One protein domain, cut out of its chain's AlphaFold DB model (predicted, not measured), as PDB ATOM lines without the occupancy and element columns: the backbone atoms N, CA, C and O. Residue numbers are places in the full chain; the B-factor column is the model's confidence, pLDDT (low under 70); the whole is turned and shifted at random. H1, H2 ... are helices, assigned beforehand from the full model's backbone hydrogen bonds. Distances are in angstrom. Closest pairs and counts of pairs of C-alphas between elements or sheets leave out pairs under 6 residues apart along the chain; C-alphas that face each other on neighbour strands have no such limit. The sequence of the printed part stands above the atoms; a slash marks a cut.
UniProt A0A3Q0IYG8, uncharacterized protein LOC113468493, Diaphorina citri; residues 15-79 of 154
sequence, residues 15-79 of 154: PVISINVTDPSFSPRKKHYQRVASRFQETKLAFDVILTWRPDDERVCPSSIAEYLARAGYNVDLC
ATOM      1  N   PRO A  15     -45.864  -2.976 -22.485       85.00
ATOM      2  CA  PRO A  15     -46.885  -3.626 -21.678       85.00
ATOM      3  C   PRO A  15     -46.477  -5.072 -21.369       85.00
ATOM      4  O   PRO A  15     -46.160  -5.844 -22.273       85.00
ATOM      5  N   VAL A  16     -46.515  -5.451 -20.089       89.56
ATOM      6  CA  VAL A  16     -46.307  -6.837 -19.640       89.56
ATOM      7  C   VAL A  16     -47.658  -7.546 -19.595       89.56
ATOM      8  O   VAL A  16     -48.574  -7.103 -18.902       89.56
ATOM      9  N   ILE A  17     -47.786  -8.653 -20.327       89.62
ATOM     10  CA  ILE A  17     -48.991  -9.492 -20.340       89.62
ATOM     11  C   ILE A  17     -48.712 -10.743 -19.506       89.62
ATOM     12  O   ILE A  17     -47.817 -11.515 -19.836       89.62
ATOM     13  N   SER A  18     -49.490 -10.954 -18.442       92.69
ATOM     14  CA  SER A  18     -49.396 -12.144 -17.591       92.69
ATOM     15  C   SER A  18     -50.552 -13.101 -17.873       92.69
ATOM     16  O   SER A  18     -51.712 -12.686 -17.928       92.69
ATOM     17  N   ILE A  19     -50.235 -14.381 -18.063       92.69
ATOM     18  CA  ILE A  19     -51.205 -15.449 -18.320       92.69
ATOM     19  C   ILE A  19     -50.979 -16.538 -17.276       92.69
ATOM     20  O   ILE A  19     -49.940 -17.195 -17.276       92.69
ATOM     21  N   ASN A  20     -51.961 -16.746 -16.399       93.31
ATOM     22  CA  ASN A  20     -51.915 -17.832 -15.432       93.31
ATOM     23  C   ASN A  20     -52.449 -19.130 -16.058       93.31
ATOM     24  O   ASN A  20     -53.660 -19.327 -16.163       93.31
ATOM     25  N   VAL A  21     -51.539 -20.019 -16.456       93.75
ATOM     26  CA  VAL A  21     -51.884 -21.310 -17.075       93.75
ATOM     27  C   VAL A  21     -52.389 -22.361 -16.081       93.75
ATOM     28  O   VAL A  21     -52.911 -23.384 -16.512       93.75
ATOM     29  N   THR A  22     -52.264 -22.123 -14.770       93.75
ATOM     30  CA  THR A  22     -52.767 -23.031 -13.723       93.75
ATOM     31  C   THR A  22     -54.164 -22.655 -13.234       93.75
ATOM     32  O   THR A  22     -54.777 -23.402 -12.471       93.75
ATOM     33  N   ASP A  23     -54.700 -21.516 -13.683       93.81
ATOM     34  CA  ASP A  23     -56.047 -21.081 -13.334       93.81
ATOM     35  C   ASP A  23     -57.086 -22.084 -13.880       93.81
ATOM     36  O   ASP A  23     -57.110 -22.355 -15.085       93.81
ATOM     37  N   PRO A  24     -58.011 -22.611 -13.053       91.69
ATOM     38  CA  PRO A  24     -59.050 -23.531 -13.513       91.69
ATOM     39  C   PRO A  24     -59.939 -22.964 -14.631       91.69
ATOM     40  O   PRO A  24     -60.589 -23.714 -15.369       91.69
ATOM     41  N   SER A  25     -60.048 -21.637 -14.744       89.94
ATOM     42  CA  SER A  25     -60.746 -20.924 -15.817       89.94
ATOM     43  C   SER A  25     -59.980 -20.910 -17.148       89.94
ATOM     44  O   SER A  25     -60.594 -20.702 -18.199       89.94
ATOM     45  N   PHE A  26     -58.685 -21.224 -17.125       93.88
ATOM     46  CA  PHE A  26     -57.803 -21.319 -18.281       93.88
ATOM     47  C   PHE A  26     -57.701 -22.760 -18.810       93.88
ATOM     48  O   PHE A  26     -56.628 -23.330 -18.959       93.88
ATOM     49  N   SER A  27     -58.849 -23.372 -19.115       93.25
ATOM     50  CA  SER A  27     -58.909 -24.717 -19.701       93.25
ATOM     51  C   SER A  27     -59.369 -24.690 -21.165       93.25
ATOM     52  O   SER A  27     -60.124 -23.789 -21.536       93.25
ATOM     53  N   PRO A  28     -58.996 -25.680 -22.007       92.69
ATOM     54  CA  PRO A  28     -59.213 -25.639 -23.461       92.69
ATOM     55  C   PRO A  28     -60.637 -25.322 -23.945       92.69
ATOM     56  O   PRO A  28     -60.839 -24.772 -25.027       92.69
ATOM     57  N   ARG A  29     -61.649 -25.657 -23.141       91.56
ATOM     58  CA  ARG A  29     -63.071 -25.456 -23.466       91.56
ATOM     59  C   ARG A  29     -63.618 -24.093 -23.026       91.56
ATOM     60  O   ARG A  29     -64.767 -23.782 -23.329       91.56
ATOM     61  N   LYS A  30     -62.846 -23.296 -22.286       94.44
ATOM     62  CA  LYS A  30     -63.291 -22.019 -21.717       94.44
ATOM     63  C   LYS A  30     -62.908 -20.843 -22.611       94.44
ATOM     64  O   LYS A  30     -61.864 -20.834 -23.262       94.44
ATOM     65  N   LYS A  31     -63.754 -19.807 -22.591       94.19
ATOM     66  CA  LYS A  31     -63.624 -18.609 -23.440       94.19
ATOM     67  C   LYS A  31     -62.268 -17.913 -23.291       94.19
ATOM     68  O   LYS A  31     -61.720 -17.440 -24.281       94.19
ATOM     69  N   HIS A  32     -61.731 -17.857 -22.071       91.94
ATOM     70  CA  HIS A  32     -60.444 -17.214 -21.796       91.94
ATOM     71  C   HIS A  32     -59.291 -17.919 -22.519       91.94
ATOM     72  O   HIS A  32     -58.548 -17.260 -23.242       91.94
ATOM     73  N   TYR A  33     -59.203 -19.248 -22.407       95.75
ATOM     74  CA  TYR A  33     -58.215 -20.045 -23.136       95.75
ATOM     75  C   TYR A  33     -58.364 -19.873 -24.647       95.75
ATOM     76  O   TYR A  33     -57.395 -19.558 -25.328       95.75
ATOM     77  N   GLN A  34     -59.584 -20.030 -25.172       95.00
ATOM     78  CA  GLN A  34     -59.840 -19.966 -26.615       95.00
ATOM     79  C   GLN A  34     -59.429 -18.619 -27.208       95.00
ATOM     80  O   GLN A  34     -58.801 -18.578 -28.263       95.00
ATOM     81  N   ARG A  35     -59.728 -17.522 -26.501       94.19
ATOM     82  CA  ARG A  35     -59.305 -16.178 -26.899       94.19
ATOM     83  C   ARG A  35     -57.785 -16.048 -26.920       94.19
ATOM     84  O   ARG A  35     -57.251 -15.467 -27.853       94.19
ATOM     85  N   VAL A  36     -57.089 -16.527 -25.893       93.81
ATOM     86  CA  VAL A  36     -55.622 -16.429 -25.833       93.81
ATOM     87  C   VAL A  36     -54.977 -17.283 -26.928       93.81
ATOM     88  O   VAL A  36     -54.130 -16.787 -27.667       93.81
ATOM     89  N   ALA A  37     -55.433 -18.524 -27.094       92.81
ATOM     90  CA  ALA A  37     -54.939 -19.440 -28.117       92.81
ATOM     91  C   ALA A  37     -55.131 -18.885 -29.537       92.81
ATOM     92  O   ALA A  37     -54.188 -18.904 -30.326       92.81
ATOM     93  N   SER A  38     -56.308 -18.325 -29.853       93.19
ATOM     94  CA  SER A  38     -56.552 -17.734 -31.176       93.19
ATOM     95  C   SER A  38     -55.631 -16.541 -31.442       93.19
ATOM     96  O   SER A  38     -55.101 -16.397 -32.540       93.19
ATOM     97  N   ARG A  39     -55.364 -15.709 -30.425       93.31
ATOM     98  CA  ARG A  39     -54.451 -14.567 -30.568       93.31
ATOM     99  C   ARG A  39     -53.004 -14.988 -30.774       93.31
ATOM    100  O   ARG A  39     -52.335 -14.355 -31.587       93.31
ATOM    101  N   PHE A  40     -52.533 -16.045 -30.112       91.81
ATOM    102  CA  PHE A  40     -51.194 -16.591 -30.369       91.81
ATOM    103  C   PHE A  40     -51.055 -17.150 -31.790       91.81
ATOM    104  O   PHE A  40     -50.035 -16.928 -32.437       91.81
ATOM    105  N   GLN A  41     -52.096 -17.805 -32.313       89.94
ATOM    106  CA  GLN A  41     -52.113 -18.281 -33.701       89.94
ATOM    107  C   GLN A  41     -52.069 -17.123 -34.713       89.94
ATOM    108  O   GLN A  41     -51.368 -17.205 -35.719       89.94
ATOM    109  N   GLU A  42     -52.781 -16.028 -34.439       93.44
ATOM    110  CA  GLU A  42     -52.812 -14.841 -35.304       93.44
ATOM    111  C   GLU A  42     -51.511 -14.026 -35.268       93.44
ATOM    112  O   GLU A  42     -51.110 -13.471 -36.291       93.44
ATOM    113  N   THR A  43     -50.845 -13.941 -34.111       88.62
ATOM    114  CA  THR A  43     -49.648 -13.093 -33.941       88.62
ATOM    115  C   THR A  43     -48.405 -13.640 -34.633       88.62
ATOM    116  O   THR A  43     -47.468 -12.874 -34.834       88.62
ATOM    117  N   LYS A  44     -48.384 -14.930 -35.011       85.62
ATOM    118  CA  LYS A  44     -47.216 -15.600 -35.620       85.62
ATOM    119  C   LYS A  44     -45.917 -15.359 -34.834       85.62
ATOM    120  O   LYS A  44     -44.844 -15.231 -35.420       85.62
ATOM    121  N   LEU A  45     -46.030 -15.250 -33.511       89.12
ATOM    122  CA  LEU A  45     -44.900 -15.000 -32.628       89.12
ATOM    123  C   LEU A  45     -43.964 -16.217 -32.670       89.12
ATOM    124  O   LEU A  45     -44.405 -17.337 -32.422       89.12
ATOM    125  N   ALA A  46     -42.690 -15.992 -32.976       90.50
ATOM    126  CA  ALA A  46     -41.661 -17.023 -33.001       90.50
ATOM    127  C   ALA A  46     -40.436 -16.519 -32.237       90.50
ATOM    128  O   ALA A  46     -40.017 -15.375 -32.420       90.50
ATOM    129  N   PHE A  47     -39.909 -17.353 -31.350       93.38
ATOM    130  CA  PHE A  47     -38.748 -17.057 -30.521       93.38
ATOM    131  C   PHE A  47     -38.124 -18.364 -30.040       93.38
ATOM    132  O   PHE A  47     -38.809 -19.383 -29.930       93.38
ATOM    133  N   ASP A  48     -36.834 -18.305 -29.730       95.31
ATOM    134  CA  ASP A  48     -36.111 -19.424 -29.144       95.31
ATOM    135  C   ASP A  48     -36.408 -19.515 -27.646       95.31
ATOM    136  O   ASP A  48     -36.495 -18.504 -26.941       95.31
ATOM    137  N   VAL A  49     -36.568 -20.741 -27.151       93.62
ATOM    138  CA  VAL A  49     -36.867 -21.013 -25.743       93.62
ATOM    139  C   VAL A  49     -35.763 -21.873 -25.158       93.62
ATOM    140  O   VAL A  49     -35.544 -22.998 -25.598       93.62
ATOM    141  N   ILE A  50     -35.111 -21.366 -24.113       93.69
ATOM    142  CA  ILE A  50     -34.258 -22.183 -23.253       93.69
ATOM    143  C   ILE A  50     -35.149 -22.768 -22.161       93.69
ATOM    144  O   ILE A  50     -35.781 -22.026 -21.407       93.69
ATOM    145  N   LEU A  51     -35.212 -24.096 -22.082       91.56
ATOM    146  CA  LEU A  51     -36.056 -24.804 -21.125       91.56
ATOM    147  C   LEU A  51     -35.224 -25.677 -20.190       91.56
ATOM    148  O   LEU A  51     -34.272 -26.336 -20.600       91.56
ATOM    149  N   THR A  52     -35.634 -25.709 -18.928       91.25
ATOM    150  CA  THR A  52     -35.236 -26.726 -17.956       91.25
ATOM    151  C   THR A  52     -36.504 -27.414 -17.487       91.25
ATOM    152  O   THR A  52     -37.501 -26.750 -17.203       91.25
ATOM    153  N   TRP A  53     -36.488 -28.739 -17.413       90.50
ATOM    154  CA  TRP A  53     -37.654 -29.514 -17.016       90.50
ATOM    155  C   TRP A  53     -37.259 -30.600 -16.034       90.50
ATOM    156  O   TRP A  53     -36.251 -31.283 -16.206       90.50
ATOM    157  N   ARG A  54     -38.086 -30.749 -15.004       89.12
ATOM    158  CA  ARG A  54     -38.020 -31.841 -14.052       89.12
ATOM    159  C   ARG A  54     -39.372 -32.550 -14.105       89.12
ATOM    160  O   ARG A  54     -40.380 -31.888 -13.866       89.12
ATOM    161  N   PRO A  55     -39.414 -33.843 -14.442       90.31
ATOM    162  CA  PRO A  55     -40.652 -34.598 -14.355       90.31
ATOM    163  C   PRO A  55     -41.069 -34.771 -12.888       90.31
ATOM    164  O   PRO A  55     -40.222 -34.981 -12.021       90.31
ATOM    165  N   ASP A  56     -42.376 -34.719 -12.629       88.69
ATOM    166  CA  ASP A  56     -42.942 -34.999 -11.299       88.69
ATOM    167  C   ASP A  56     -42.950 -36.504 -10.975       88.69
ATOM    168  O   ASP A  56     -42.987 -36.900  -9.813       88.69
ATOM    169  N   ASP A  57     -42.918 -37.349 -12.009       91.62
ATOM    170  CA  ASP A  57     -42.871 -38.806 -11.904       91.62
ATOM    171  C   ASP A  57     -41.457 -39.302 -12.224       91.62
ATOM    172  O   ASP A  57     -40.969 -39.133 -13.341       91.62
ATOM    173  N   GLU A  58     -40.812 -39.956 -11.257       89.06
ATOM    174  CA  GLU A  58     -39.443 -40.477 -11.379       89.06
ATOM    175  C   GLU A  58     -39.280 -41.525 -12.491       89.06
ATOM    176  O   GLU A  58     -38.172 -41.766 -12.968       89.06
ATOM    177  N   ARG A  59     -40.377 -42.144 -12.943       92.94
ATOM    178  CA  ARG A  59     -40.362 -43.101 -14.060       92.94
ATOM    179  C   ARG A  59     -40.181 -42.417 -15.411       92.94
ATOM    180  O   ARG A  59     -39.869 -43.081 -16.399       92.94
ATOM    181  N   VAL A  60     -40.419 -41.110 -15.480       93.12
ATOM    182  CA  VAL A  60     -40.290 -40.336 -16.708       93.12
ATOM    183  C   VAL A  60     -38.848 -39.872 -16.847       93.12
ATOM    184  O   VAL A  60     -38.307 -39.181 -15.991       93.12
ATOM    185  N   CYS A  61     -38.214 -40.238 -17.958       88.56
ATOM    186  CA  CYS A  61     -36.849 -39.815 -18.231       88.56
ATOM    187  C   CYS A  61     -36.799 -38.286 -18.429       88.56
ATOM    188  O   CYS A  61     -37.530 -37.784 -19.290       88.56
ATOM    189  N   PRO A  62     -35.937 -37.531 -17.720       84.81
ATOM    190  CA  PRO A  62     -35.855 -36.076 -17.876       84.81
ATOM    191  C   PRO A  62     -35.541 -35.614 -19.305       84.81
ATOM    192  O   PRO A  62     -35.977 -34.542 -19.711       84.81
ATOM    193  N   SER A  63     -34.847 -36.425 -20.110       86.62
ATOM    194  CA  SER A  63     -34.574 -36.097 -21.517       86.62
ATOM    195  C   SER A  63     -35.771 -36.317 -22.451       86.62
ATOM    196  O   SER A  63     -35.726 -35.887 -23.601       86.62
ATOM    197  N   SER A  64     -36.859 -36.944 -21.986       92.88
ATOM    198  CA  SER A  64     -38.043 -37.221 -22.820       92.88
ATOM    199  C   SER A  64     -38.757 -35.958 -23.311       92.88
ATOM    200  O   SER A  64     -39.393 -35.989 -24.365       92.88
ATOM    201  N   ILE A  65     -38.607 -34.822 -22.618       93.50
ATOM    202  CA  ILE A  65     -39.137 -33.533 -23.087       93.50
ATOM    203  C   ILE A  65     -38.517 -33.102 -24.419       93.50
ATOM    204  O   ILE A  65     -39.217 -32.552 -25.268       93.50
ATOM    205  N   ALA A  66     -37.229 -33.391 -24.630       93.56
ATOM    206  CA  ALA A  66     -36.548 -33.057 -25.873       93.56
ATOM    207  C   ALA A  66     -37.140 -33.859 -27.040       93.56
ATOM    208  O   ALA A  66     -37.450 -33.300 -28.090       93.56
ATOM    209  N   GLU A  67     -37.392 -35.154 -26.824       94.00
ATOM    210  CA  GLU A  67     -38.046 -36.013 -27.811       94.00
ATOM    211  C   GLU A  67     -39.489 -35.569 -28.097       94.00
ATOM    212  O   GLU A  67     -39.902 -35.524 -29.257       94.00
ATOM    213  N   TYR A  68     -40.258 -35.211 -27.064       95.19
ATOM    214  CA  TYR A  68     -41.619 -34.695 -27.223       95.19
ATOM    215  C   TYR A  68     -41.658 -33.448 -28.122       95.19
ATOM    216  O   TYR A  68     -42.467 -33.382 -29.050       95.19
ATOM    217  N   LEU A  69     -40.762 -32.487 -27.886       95.94
ATOM    218  CA  LEU A  69     -40.676 -31.258 -28.674       95.94
ATOM    219  C   LEU A  69     -40.179 -31.518 -30.103       95.94
ATOM    220  O   LEU A  69     -40.750 -30.978 -31.050       95.94
ATOM    221  N   ALA A  70     -39.197 -32.402 -30.281       95.88
ATOM    222  CA  ALA A  70     -38.732 -32.799 -31.608       95.88
ATOM    223  C   ALA A  70     -39.858 -33.453 -32.430       95.88
ATOM    224  O   ALA A  70     -40.069 -33.107 -33.592       95.88
ATOM    225  N   ARG A  71     -40.658 -34.340 -31.818       97.38
ATOM    226  CA  ARG A  71     -41.838 -34.954 -32.460       97.38
ATOM    227  C   ARG A  71     -42.936 -33.942 -32.792       97.38
ATOM    228  O   ARG A  71     -43.685 -34.158 -33.740       97.38
ATOM    229  N   ALA A  72     -43.033 -32.851 -32.035       95.94
ATOM    230  CA  ALA A  72     -43.931 -31.738 -32.336       95.94
ATOM    231  C   ALA A  72     -43.410 -30.821 -33.465       95.94
ATOM    232  O   ALA A  72     -44.119 -29.901 -33.866       95.94
ATOM    233  N   GLY A  73     -42.213 -31.088 -34.003       96.38
ATOM    234  CA  GLY A  73     -41.628 -30.379 -35.142       96.38
ATOM    235  C   GLY A  73     -40.706 -29.216 -34.774       96.38
ATOM    236  O   GLY A  73     -40.333 -28.449 -35.661       96.38
ATOM    237  N   TYR A  74     -40.337 -29.061 -33.499       96.00
ATOM    238  CA  TYR A  74     -39.380 -28.037 -33.073       96.00
ATOM    239  C   TYR A  74     -37.935 -28.499 -33.294       96.00
ATOM    240  O   TYR A  74     -37.628 -29.682 -33.135       96.00
ATOM    241  N   ASN A  75     -37.037 -27.560 -33.611       96.31
ATOM    242  CA  ASN A  75     -35.600 -27.815 -33.525       96.31
ATOM    243  C   ASN A  75     -35.187 -27.802 -32.051       96.31
ATOM    244  O   ASN A  75     -35.471 -26.832 -31.347       96.31
ATOM    245  N   VAL A  76     -34.558 -28.876 -31.583       95.94
ATOM    246  CA  VAL A  76     -34.220 -29.055 -30.169       95.94
ATOM    247  C   VAL A  76     -32.758 -29.435 -30.051       95.94
ATOM    248  O   VAL A  76     -32.348 -30.479 -30.551       95.94
ATOM    249  N   ASP A  77     -32.014 -28.622 -29.308       93.75
ATOM    250  CA  ASP A  77     -30.614 -28.861 -28.988       93.75
ATOM    251  C   ASP A  77     -30.444 -29.075 -27.482       93.75
ATOM    252  O   ASP A  77     -31.073 -28.408 -26.654       93.75
ATOM    253  N   LEU A  78     -29.582 -30.024 -27.115       91.25
ATOM    254  CA  LEU A  78     -29.180 -30.203 -25.727       91.25
ATOM    255  C   LEU A  78     -28.117 -29.158 -25.382       91.25
ATOM    256  O   LEU A  78     -27.035 -29.155 -25.966       91.25
ATOM    257  N   CYS A  79     -28.403 -28.327 -24.383       90.31
ATOM    258  CA  CYS A  79     -27.484 -27.309 -23.878       90.31
ATOM    259  C   CYS A  79     -26.913 -27.738 -22.515       90.31
ATOM    260  O   CYS A  79     -27.456 -27.335 -21.482       90.31
TER     261      CYS A  79
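AT A GLANCE: This is residues 15 to 79 of the 154 residues of the protein "uncharacterized protein LOC113468493" of Diaphorina citri (UniProt A0A3Q0IYG8). What is the shape? Little regular structure: two small, loose parts with an empty middle, H1 with residues 15 to 30 leading into it in a loop in one, H2 with the loops before and after it in the other, joined by a long link from H1 whose residues 44 to 47 stand free together with residues 38 to 43 of H1. How big is it? The 65 printed residues include two named helices, H1 then H2, and no named strand; the class is all helix, with 21 residues in named elements. It is loose, with a radius of gyration of the C-alphas of 14.9 A and spans of 34 by 26 by 23 A.

HOW THE PARTS SIT: How does H1, residues 31 to 43, stand to H2, residues 64 to 71? They are apart, with no C-alpha of the one within 8 A of the other. Are their backbones helical? Every O i to N i+4 pair in H1 and H2 is within hydrogen-bond range.

IN THESE COORDINATES: Where does H1 begin? C-alpha 31 is at (-63.624, -18.609, -23.440), and H1 is 18.3 A long. Where does H2 end? C-alpha 71 is at (-41.838, -34.954, -32.460).

THE WHOLE: Which link is long? H1 to H2, 20 residues. Any cut or low confidence? The printed part has no cut, and no printed residue is under 70 in pLDDT.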